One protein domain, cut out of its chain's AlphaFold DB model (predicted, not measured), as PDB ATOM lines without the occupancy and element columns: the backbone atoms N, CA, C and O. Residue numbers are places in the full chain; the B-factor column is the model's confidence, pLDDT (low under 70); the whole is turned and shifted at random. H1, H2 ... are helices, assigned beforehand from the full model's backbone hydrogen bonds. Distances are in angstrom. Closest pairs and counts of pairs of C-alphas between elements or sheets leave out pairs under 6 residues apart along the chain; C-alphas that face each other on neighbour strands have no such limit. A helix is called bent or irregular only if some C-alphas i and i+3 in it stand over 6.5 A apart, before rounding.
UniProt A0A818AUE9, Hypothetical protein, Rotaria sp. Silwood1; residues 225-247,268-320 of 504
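Overview. This is residues 225 to 247 and 268 to 320 of the 504 residues of the protein "Hypothetical protein" of Rotaria sp. Silwood1 (UniProt A0A818AUE9). The longest helix, H1, crosses one side of H4, and a helical hairpin of H2 and H3 packs on the other side of H4, which lies in the middle. Residues 225 to 232 of H1 stick out as an arm beyond a kink, and the loop of residues 297 to 302 sticks out beyond H3. The printed part has 76 residues, with four named helices in the order H1, H2, H3, H4 and no named strand: all helix. It is compact, with a radius of gyration of the C-alphas of 12.3 A and spans of 34 by 25 by 23 A.

Along the chain. Find C-alpha 225 at (-11.780, 33.746, -6.936); from there H1 runs 29.7 A to residue 244. It has a kink of 45 degrees near residue 233 and is irregular, with C-alphas 229 and 232 7.4 A apart. H2 takes residues 270 to 279, 14.3 A, and H3 residues 284 to 295, 16.3 A. H4, residues 308 to 319, runs 16.1 A to C-alpha 319 at (-1.750, 53.797, -2.910).

Arrangement. Look at residues 234 to 242 of H1, which touch residues 308 to 312 of H4; the closest C-alphas are those of Leu 237 and Val 312, 5.9 A apart. The tilt of 72 degrees is only just about perpendicular. H4 touches H3 at a steep tilt of 49 degrees, opposite ways, closest at C-alphas 290 and 314, 6.4 A. H4 only just touches H2, with 3 pairs of C-alphas within 8 A, closest at Leu 277 and Phe 315, 7.0 A. In the hairpin, H2 and H3 touch at a steep tilt of 45 degrees, opposite ways, closest at C-alphas 274 and 287, 5.9 A. H1 and H3 are apart. Every O i to N i+4 pair is within hydrogen-bond range in H2, H3 and H4, and 12 of 16 are in H1.

Size, cuts and confidence. The two C-alphas farthest apart, those of Asp 225 and Glu 271, are 35.5 A apart. Residues 248 to 267 are not printed, and C-alphas 247 and 268 stand 12.1 A apart across this cut. The link from H2 to H3 is tight; that from H3 to H4 is long, 12 residues. Look for pLDDT under 70 at residues 244 to 247 and residue 301.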
ATOM      1  N   ASP A 225     -10.705  32.736  -7.014       72.44
ATOM      2  CA  ASP A 225     -11.780  33.746  -6.936       72.44
ATOM      3  C   ASP A 225     -11.293  35.065  -6.303       72.44
ATOM      4  O   ASP A 225     -11.780  36.147  -6.636       72.44
ATOM      5  N   LEU A 226     -10.317  34.989  -5.390       71.50
ATOM      6  CA  LEU A 226      -9.689  36.160  -4.773       71.50
ATOM      7  C   LEU A 226      -8.706  36.848  -5.730       71.50
ATOM      8  O   LEU A 226      -8.734  38.073  -5.846       71.50
ATOM      9  N   GLU A 227      -7.886  36.073  -6.444       71.06
ATOM     10  CA  GLU A 227      -6.973  36.570  -7.482       71.06
ATOM     11  C   GLU A 227      -7.744  37.247  -8.631       71.06
ATOM     12  O   GLU A 227      -7.381  38.343  -9.064       71.06
ATOM     13  N   ASP A 228      -8.844  36.642  -9.093       75.00
ATOM     14  CA  ASP A 228      -9.677  37.150 -10.190       75.00
ATOM     15  C   ASP A 228     -10.209  38.566  -9.933       75.00
ATOM     16  O   ASP A 228     -10.217  39.392 -10.849       75.00
ATOM     17  N   ARG A 229     -10.566  38.885  -8.682       78.06
ATOM     18  CA  ARG A 229     -11.085  40.207  -8.282       78.06
ATOM     19  C   ARG A 229     -10.057  41.339  -8.459       78.06
ATOM     20  O   ARG A 229     -10.458  42.475  -8.701       78.06
ATOM     21  N   GLN A 230      -8.753  41.047  -8.418       82.06
ATOM     22  CA  GLN A 230      -7.681  42.039  -8.614       82.06
ATOM     23  C   GLN A 230      -7.175  42.137 -10.070       82.06
ATOM     24  O   GLN A 230      -6.576  43.152 -10.434       82.06
ATOM     25  N   LYS A 231      -7.455  41.151 -10.941       85.94
ATOM     26  CA  LYS A 231      -6.860  41.042 -12.295       85.94
ATOM     27  C   LYS A 231      -6.985  42.294 -13.172       85.94
ATOM     28  O   LYS A 231      -6.063  42.577 -13.932       85.94
ATOM     29  N   MET A 232      -8.089  43.041 -13.079       88.88
ATOM     30  CA  MET A 232      -8.298  44.277 -13.853       88.88
ATOM     31  C   MET A 232      -7.347  45.406 -13.414       88.88
ATOM     32  O   MET A 232      -6.786  46.106 -14.256       88.88
ATOM     33  N   ARG A 233      -7.117  45.545 -12.100       92.12
ATOM     34  CA  ARG A 233      -6.155  46.500 -11.523       92.12
ATOM     35  C   ARG A 233      -4.725  46.097 -11.878       92.12
ATOM     36  O   ARG A 233      -3.944  46.924 -12.332       92.12
ATOM     37  N   ASP A 234      -4.417  44.808 -11.752       90.88
ATOM     38  CA  ASP A 234      -3.080  44.260 -12.007       90.88
ATOM     39  C   ASP A 234      -2.709  44.265 -13.496       90.88
ATOM     40  O   ASP A 234      -1.530  44.298 -13.845       90.88
ATOM     41  N   ARG A 235      -3.693  44.223 -14.402       90.56
ATOM     42  CA  ARG A 235      -3.473  44.448 -15.838       90.56
ATOM     43  C   ARG A 235      -3.133  45.913 -16.104       90.56
ATOM     44  O   ARG A 235      -2.053  46.182 -16.611       90.56
ATOM     45  N   TRP A 236      -3.987  46.838 -15.660       92.81
ATOM     46  CA  TRP A 236      -3.762  48.279 -15.820       92.81
ATOM     47  C   TRP A 236      -2.408  48.737 -15.248       92.81
ATOM     48  O   TRP A 236      -1.672  49.450 -15.929       92.81
ATOM     49  N   LEU A 237      -2.034  48.286 -14.045       92.50
ATOM     50  CA  LEU A 237      -0.738  48.618 -13.441       92.50
ATOM     51  C   LEU A 237       0.447  48.023 -14.217       92.50
ATOM     52  O   LEU A 237       1.475  48.685 -14.353       92.50
ATOM     53  N   ARG A 238       0.317  46.808 -14.767       91.38
ATOM     54  CA  ARG A 238       1.353  46.240 -15.642       91.38
ATOM     55  C   ARG A 238       1.494  47.013 -16.942       91.38
ATOM     56  O   ARG A 238       2.627  47.271 -17.325       91.38
ATOM     57  N   ASP A 239       0.398  47.420 -17.574       88.19
ATOM     58  CA  ASP A 239       0.439  48.234 -18.794       88.19
ATOM     59  C   ASP A 239       1.106  49.596 -18.514       88.19
ATOM     60  O   ASP A 239       2.016  50.007 -19.235       88.19
ATOM     61  N   VAL A 240       0.732  50.248 -17.404       87.56
ATOM     62  CA  VAL A 240       1.340  51.493 -16.898       87.56
ATOM     63  C   VAL A 240       2.854  51.363 -16.714       87.56
ATOM     64  O   VAL A 240       3.616  52.155 -17.278       87.56
ATOM     65  N   PHE A 241       3.313  50.365 -15.955       87.88
ATOM     66  CA  PHE A 241       4.739  50.221 -15.674       87.88
ATOM     67  C   PHE A 241       5.515  49.674 -16.881       87.88
ATOM     68  O   PHE A 241       6.644  50.102 -17.099       87.88
ATOM     69  N   ALA A 242       4.927  48.820 -17.726       82.38
ATOM     70  CA  ALA A 242       5.552  48.345 -18.965       82.38
ATOM     71  C   ALA A 242       5.812  49.476 -19.973       82.38
ATOM     72  O   ALA A 242       6.862  49.479 -20.618       82.38
ATOM     73  N   VAL A 243       4.912  50.463 -20.074       76.12
ATOM     74  CA  VAL A 243       5.168  51.680 -20.862       76.12
ATOM     75  C   VAL A 243       6.338  52.463 -20.263       76.12
ATOM     76  O   VAL A 243       7.287  52.758 -20.991       76.12
ATOM     77  N   GLY A 244       6.340  52.702 -18.945       68.12
ATOM     78  CA  GLY A 244       7.444  53.383 -18.249       68.12
ATOM     79  C   GLY A 244       8.815  52.723 -18.472       68.12
ATOM     80  O   GLY A 244       9.792  53.406 -18.782       68.12
ATOM     81  N   LEU A 245       8.858  51.386 -18.427       69.06
ATOM     82  CA  LEU A 245      10.029  50.531 -18.690       69.06
ATOM     83  C   LEU A 245      10.523  50.555 -20.154       69.06
ATOM     84  O   LEU A 245      11.594  50.017 -20.446       69.06
ATOM     85  N   SER A 246       9.748  51.135 -21.079       65.25
ATOM     86  CA  SER A 246      10.086  51.270 -22.505       65.25
ATOM     87  C   SER A 246      10.510  52.688 -22.906       65.25
ATOM     88  O   SER A 246      11.270  52.856 -23.853       65.25
ATOM     89  N   SER A 247      10.088  53.712 -22.160       56.16
ATOM     90  CA  SER A 247      10.388  55.127 -22.439       56.16
ATOM     91  C   SER A 247      11.806  55.586 -22.054       56.16
ATOM     92  O   SER A 247      12.112  56.772 -22.162       56.16
ATOM     93  N   ILE A 268      14.481  47.261 -13.575       87.50
ATOM     94  CA  ILE A 268      15.105  48.584 -13.405       87.50
ATOM     95  C   ILE A 268      15.752  48.757 -12.031       87.50
ATOM     96  O   ILE A 268      15.462  47.996 -11.108       87.50
ATOM     97  N   ASP A 269      16.618  49.761 -11.904       89.56
ATOM     98  CA  ASP A 269      17.242  50.151 -10.638       89.56
ATOM     99  C   ASP A 269      16.286  50.894  -9.679       89.56
ATOM    100  O   ASP A 269      15.139  51.209 -10.009       89.56
ATOM    101  N   GLU A 270      16.758  51.154  -8.454       90.56
ATOM    102  CA  GLU A 270      15.991  51.843  -7.406       90.56
ATOM    103  C   GLU A 270      15.660  53.302  -7.760       90.56
ATOM    104  O   GLU A 270      14.610  53.789  -7.348       90.56
ATOM    105  N   GLU A 271      16.495  54.005  -8.532       90.31
ATOM    106  CA  GLU A 271      16.235  55.403  -8.895       90.31
ATOM    107  C   GLU A 271      15.126  55.486  -9.950       90.31
ATOM    108  O   GLU A 271      14.167  56.240  -9.793       90.31
ATOM    109  N   GLU A 272      15.198  54.659 -10.994       89.62
ATOM    110  CA  GLU A 272      14.156  54.561 -12.015       89.62
ATOM    111  C   GLU A 272      12.828  54.047 -11.435       89.62
ATOM    112  O   GLU A 272      11.773  54.591 -11.766       89.62
ATOM    113  N   ALA A 273      12.867  53.091 -10.498       91.31
ATOM    114  CA  ALA A 273      11.682  52.620  -9.778       91.31
ATOM    115  C   ALA A 273      11.043  53.720  -8.912       91.31
ATOM    116  O   ALA A 273       9.823  53.882  -8.918       91.31
ATOM    117  N   VAL A 274      11.854  54.504  -8.192       93.19
ATOM    118  CA  VAL A 274      11.384  55.645  -7.390       93.19
ATOM    119  C   VAL A 274      10.766  56.732  -8.269       93.19
ATOM    120  O   VAL A 274       9.693  57.226  -7.924       93.19
ATOM    121  N   ARG A 275      11.390  57.080  -9.406       91.94
ATOM    122  CA  ARG A 275      10.849  58.075 -10.351       91.94
ATOM    123  C   ARG A 275       9.490  57.631 -10.901       91.94
ATOM    124  O   ARG A 275       8.518  58.360 -10.733       91.94
ATOM    125  N   LEU A 276       9.393  56.408 -11.436       90.81
ATOM    126  CA  LEU A 276       8.135  55.880 -11.983       90.81
ATOM    127  C   LEU A 276       7.019  55.786 -10.933       90.81
ATOM    128  O   LEU A 276       5.868  56.066 -11.242       90.81
ATOM    129  N   LEU A 277       7.323  55.422  -9.683       92.69
ATOM    130  CA  LEU A 277       6.324  55.446  -8.605       92.69
ATOM    131  C   LEU A 277       5.921  56.888  -8.232       92.69
ATOM    132  O   LEU A 277       4.751  57.140  -7.930       92.69
ATOM    133  N   GLY A 278       6.861  57.835  -8.292       92.06
ATOM    134  CA  GLY A 278       6.633  59.266  -8.078       92.06
ATOM    135  C   GLY A 278       5.697  59.901  -9.107       92.06
ATOM    136  O   GLY A 278       4.810  60.665  -8.720       92.06
ATOM    137  N   ASP A 279       5.819  59.525 -10.384       90.00
ATOM    138  CA  ASP A 279       4.945  59.999 -11.470       90.00
ATOM    139  C   ASP A 279       3.461  59.642 -11.234       90.00
ATOM    140  O   ASP A 279       2.567  60.393 -11.626       90.00
ATOM    141  N   TYR A 280       3.190  58.545 -10.515       88.38
ATOM    142  CA  TYR A 280       1.846  58.133 -10.074       88.38
ATOM    143  C   TYR A 280       1.535  58.520  -8.613       88.38
ATOM    144  O   TYR A 280       0.671  57.926  -7.966       88.38
ATOM    145  N   GLY A 281       2.212  59.544  -8.083       88.94
ATOM    146  CA  GLY A 281       1.880  60.194  -6.810       88.94
ATOM    147  C   GLY A 281       2.379  59.489  -5.545       88.94
ATOM    148  O   GLY A 281       2.012  59.891  -4.436       88.94
ATOM    149  N   ILE A 282       3.220  58.457  -5.660       92.00
ATOM    150  CA  ILE A 282       3.837  57.816  -4.495       92.00
ATOM    151  C   ILE A 282       4.993  58.684  -3.982       92.00
ATOM    152  O   ILE A 282       5.911  59.038  -4.711       92.00
ATOM    153  N   SER A 283       4.977  59.004  -2.687       92.44
ATOM    154  CA  SER A 283       6.070  59.738  -2.034       92.44
ATOM    155  C   SER A 283       7.385  58.947  -2.093       92.44
ATOM    156  O   SER A 283       7.430  57.784  -1.687       92.44
ATOM    157  N   GLU A 284       8.449  59.614  -2.546       92.62
ATOM    158  CA  GLU A 284       9.806  59.076  -2.726       92.62
ATOM    159  C   GLU A 284      10.316  58.286  -1.510       92.62
ATOM    160  O   GLU A 284      10.751  57.144  -1.657       92.62
ATOM    161  N   ASP A 285      10.187  58.836  -0.298       91.50
ATOM    162  CA  ASP A 285      10.600  58.157   0.939       91.50
ATOM    163  C   ASP A 285       9.848  56.834   1.156       91.50
ATOM    164  O   ASP A 285      10.435  55.821   1.541       91.50
ATOM    165  N   LYS A 286       8.537  56.814   0.873       91.06
ATOM    166  CA  LYS A 286       7.697  55.614   1.016       91.06
ATOM    167  C   LYS A 286       8.043  54.565  -0.039       91.06
ATOM    168  O   LYS A 286       8.052  53.377   0.287       91.06
ATOM    169  N   ALA A 287       8.336  54.999  -1.266       92.50
ATOM    170  CA  ALA A 287       8.809  54.128  -2.335       92.50
ATOM    171  C   ALA A 287      10.135  53.465  -1.931       92.50
ATOM    172  O   ALA A 287      10.187  52.241  -1.858       92.50
ATOM    173  N   LYS A 288      11.158  54.247  -1.552       92.06
ATOM    174  CA  LYS A 288      12.473  53.735  -1.115       92.06
ATOM    175  C   LYS A 288      12.363  52.717   0.019       92.06
ATOM    176  O   LYS A 288      12.898  51.618  -0.100       92.06
ATOM    177  N   ILE A 289      11.599  53.022   1.073       91.25
ATOM    178  CA  ILE A 289      11.388  52.095   2.199       91.25
ATOM    179  C   ILE A 289      10.817  50.749   1.716       91.25
ATOM    180  O   ILE A 289      11.314  49.694   2.112       91.25
ATOM    181  N   ARG A 290       9.811  50.750   0.828       89.56
ATOM    182  CA  ARG A 290       9.190  49.505   0.337       89.56
ATOM    183  C   ARG A 290       9.991  48.764  -0.725       89.56
ATOM    184  O   ARG A 290       9.991  47.534  -0.721       89.56
ATOM    185  N   LEU A 291      10.748  49.478  -1.544       90.88
ATOM    186  CA  LEU A 291      11.730  48.900  -2.456       90.88
ATOM    187  C   LEU A 291      12.851  48.185  -1.668       90.88
ATOM    188  O   LEU A 291      13.213  47.051  -1.991       90.88
ATOM    189  N   GLN A 292      13.317  48.762  -0.558       89.19
ATOM    190  CA  GLN A 292      14.314  48.149   0.333       89.19
ATOM    191  C   GLN A 292      13.748  46.960   1.140       89.19
ATOM    192  O   GLN A 292      14.404  45.918   1.246       89.19
ATOM    193  N   GLU A 293      12.498  47.033   1.624       87.50
ATOM    194  CA  GLU A 293      11.785  45.877   2.209       87.50
ATOM    195  C   GLU A 293      11.673  44.686   1.234       87.50
ATOM    196  O   GLU A 293      11.621  43.535   1.677       87.50
ATOM    197  N   ILE A 294      11.623  44.935  -0.077       85.75
ATOM    198  CA  ILE A 294      11.630  43.894  -1.114       85.75
ATOM    199  C   ILE A 294      13.052  43.379  -1.372       85.75
ATOM    200  O   ILE A 294      13.266  42.166  -1.338       85.75
ATOM    201  N   GLN A 295      14.047  44.259  -1.541       84.88
ATOM    202  CA  GLN A 295      15.452  43.853  -1.726       84.88
ATOM    203  C   GLN A 295      15.976  42.963  -0.589       84.88
ATOM    204  O   GLN A 295      16.732  42.028  -0.849       84.88
ATOM    205  N   SER A 296      15.553  43.209   0.658       84.25
ATOM    206  CA  SER A 296      15.932  42.389   1.823       84.25
ATOM    207  C   SER A 296      15.451  40.929   1.769       84.25
ATOM    208  O   SER A 296      15.925  40.103   2.546       84.25
ATOM    209  N   LYS A 297      14.528  40.600   0.852       81.69
ATOM    210  CA  LYS A 297      13.977  39.251   0.634       81.69
ATOM    211  C   LYS A 297      14.497  38.597  -0.655       81.69
ATOM    212  O   LYS A 297      14.253  37.410  -0.860       81.69
ATOM    213  N   LYS A 298      15.196  39.346  -1.520       81.12
ATOM    214  CA  LYS A 298      15.802  38.839  -2.762       81.12
ATOM    215  C   LYS A 298      17.197  38.252  -2.497       81.12
ATOM    216  O   LYS A 298      17.926  38.717  -1.616       81.12
ATOM    217  N   SER A 299      17.570  37.245  -3.289       74.75
ATOM    218  CA  SER A 299      18.939  36.717  -3.337       74.75
ATOM    219  C   SER A 299      19.928  37.788  -3.811       74.75
ATOM    220  O   SER A 299      19.544  38.750  -4.480       74.75
ATOM    221  N   ASP A 300      21.208  37.620  -3.465       72.94
ATOM    222  CA  ASP A 300      22.260  38.589  -3.800       72.94
ATOM    223  C   ASP A 300      22.346  38.858  -5.315       72.94
ATOM    224  O   ASP A 300      22.481  40.011  -5.718       72.94
ATOM    225  N   ASP A 301      22.156  37.824  -6.145       69.38
ATOM    226  CA  ASP A 301      22.230  37.883  -7.618       69.38
ATOM    227  C   ASP A 301      21.179  38.794  -8.285       69.38
ATOM    228  O   ASP A 301      21.308  39.121  -9.465       69.38
ATOM    229  N   VAL A 302      20.118  39.182  -7.563       70.31
ATOM    230  CA  VAL A 302      19.004  40.009  -8.078       70.31
ATOM    231  C   VAL A 302      18.760  41.244  -7.192       70.31
ATOM    232  O   VAL A 302      17.706  41.883  -7.257       70.31
ATOM    233  N   ARG A 303      19.715  41.600  -6.320       77.19
ATOM    234  CA  ARG A 303      19.602  42.798  -5.478       77.19
ATOM    235  C   ARG A 303      19.839  44.067  -6.301       77.19
ATOM    236  O   ARG A 303      20.702  44.104  -7.170       77.19
ATOM    237  N   GLY A 304      19.067  45.113  -6.006       80.44
ATOM    238  CA  GLY A 304      19.110  46.390  -6.724       80.44
ATOM    239  C   GLY A 304      18.266  46.441  -8.002       80.44
ATOM    240  O   GLY A 304      18.202  47.503  -8.607       80.44
ATOM    241  N   LEU A 305      17.601  45.343  -8.392       86.06
ATOM    242  CA  LEU A 305      16.714  45.289  -9.560       86.06
ATOM    243  C   LEU A 305      15.247  45.013  -9.186       86.06
ATOM    244  O   LEU A 305      14.934  44.153  -8.351       86.06
ATOM    245  N   PHE A 306      14.343  45.723  -9.859       88.75
ATOM    246  CA  PHE A 306      12.892  45.663  -9.683       88.75
ATOM    247  C   PHE A 306      12.191  45.355 -11.004       88.75
ATOM    248  O   PHE A 306      12.390  46.047 -11.998       88.75
ATOM    249  N   SER A 307      11.369  44.311 -10.998       89.00
ATOM    250  CA  SER A 307      10.506  43.896 -12.103       89.00
ATOM    251  C   SER A 307       9.176  44.653 -12.090       89.00
ATOM    252  O   SER A 307       8.800  45.248 -11.080       89.00
ATOM    253  N   THR A 308       8.409  44.568 -13.180       88.69
ATOM    254  CA  THR A 308       7.051  45.134 -13.265       88.69
ATOM    255  C   THR A 308       6.160  44.686 -12.104       88.69
ATOM    256  O   THR A 308       5.451  45.508 -11.533       88.69
ATOM    257  N   GLU A 309       6.231  43.411 -11.706       89.50
ATOM    258  CA  GLU A 309       5.411  42.878 -10.612       89.50
ATOM    259  C   GLU A 309       5.857  43.425  -9.243       89.50
ATOM    260  O   GLU A 309       5.003  43.685  -8.402       89.50
ATOM    261  N   ASP A 310       7.154  43.704  -9.024       90.75
ATOM    262  CA  ASP A 310       7.604  44.411  -7.808       90.75
ATOM    263  C   ASP A 310       6.975  45.818  -7.726       90.75
ATOM    264  O   ASP A 310       6.567  46.256  -6.650       90.75
ATOM    265  N   LEU A 311       6.868  46.529  -8.858       92.06
ATOM    266  CA  LEU A 311       6.286  47.879  -8.923       92.06
ATOM    267  C   LEU A 311       4.768  47.865  -8.708       92.06
ATOM    268  O   LEU A 311       4.256  48.692  -7.953       92.06
ATOM    269  N   VAL A 312       4.056  46.904  -9.312       91.56
ATOM    270  CA  VAL A 312       2.622  46.646  -9.063       91.56
ATOM    271  C   VAL A 312       2.385  46.423  -7.569       91.56
ATOM    272  O   VAL A 312       1.503  47.042  -6.972       91.56
ATOM    273  N   ASP A 313       3.207  45.581  -6.946       89.88
ATOM    274  CA  ASP A 313       3.086  45.183  -5.547       89.88
ATOM    275  C   ASP A 313       3.395  46.351  -4.582       89.88
ATOM    276  O   ASP A 313       2.647  46.587  -3.627       89.88
ATOM    277  N   VAL A 314       4.433  47.155  -4.866       91.62
ATOM    278  CA  VAL A 314       4.739  48.397  -4.125       91.62
ATOM    279  C   VAL A 314       3.632  49.434  -4.289       91.62
ATOM    280  O   VAL A 314       3.202  50.012  -3.287       91.62
ATOM    281  N   PHE A 315       3.137  49.652  -5.512       93.06
ATOM    282  CA  PHE A 315       2.066  50.610  -5.774       93.06
ATOM    283  C   PHE A 315       0.800  50.229  -5.004       93.06
ATOM    284  O   PHE A 315       0.347  51.013  -4.172       93.06
ATOM    285  N   LYS A 316       0.290  48.997  -5.167       91.75
ATOM    286  CA  LYS A 316      -0.909  48.509  -4.455       91.75
ATOM    287  C   LYS A 316      -0.788  48.681  -2.938       91.75
ATOM    288  O   LYS A 316      -1.756  49.089  -2.299       91.75
ATOM    289  N   LYS A 317       0.393  48.438  -2.358       88.69
ATOM    290  CA  LYS A 317       0.655  48.538  -0.905       88.69
ATOM    291  C   LYS A 317       0.878  49.966  -0.389       88.69
ATOM    292  O   LYS A 317       0.921  50.159   0.829       88.69
ATOM    293  N   LEU A 318       1.032  50.956  -1.274       90.88
ATOM    294  CA  LEU A 318       1.251  52.364  -0.918       90.88
ATOM    295  C   LEU A 318       0.104  53.299  -1.332       90.88
ATOM    296  O   LEU A 318      -0.157  54.251  -0.593       90.88
ATOM    297  N   SER A 319      -0.582  53.033  -2.448       91.31
ATOM    298  CA  SER A 319      -1.750  53.797  -2.910       91.31
ATOM    299  C   SER A 319      -3.039  53.397  -2.188       91.31
ATOM    300  O   SER A 319      -3.860  54.259  -1.874       91.31
ATOM    301  N   THR A 320      -3.213  52.107  -1.869       92.12
ATOM    302  CA  THR A 320      -4.450  51.623  -1.243       92.12
ATOM    303  C   THR A 320      -4.554  52.105   0.202       92.12
ATOM    304  O   THR A 320      -3.733  51.776   1.062       92.12
TER     305      THR A 320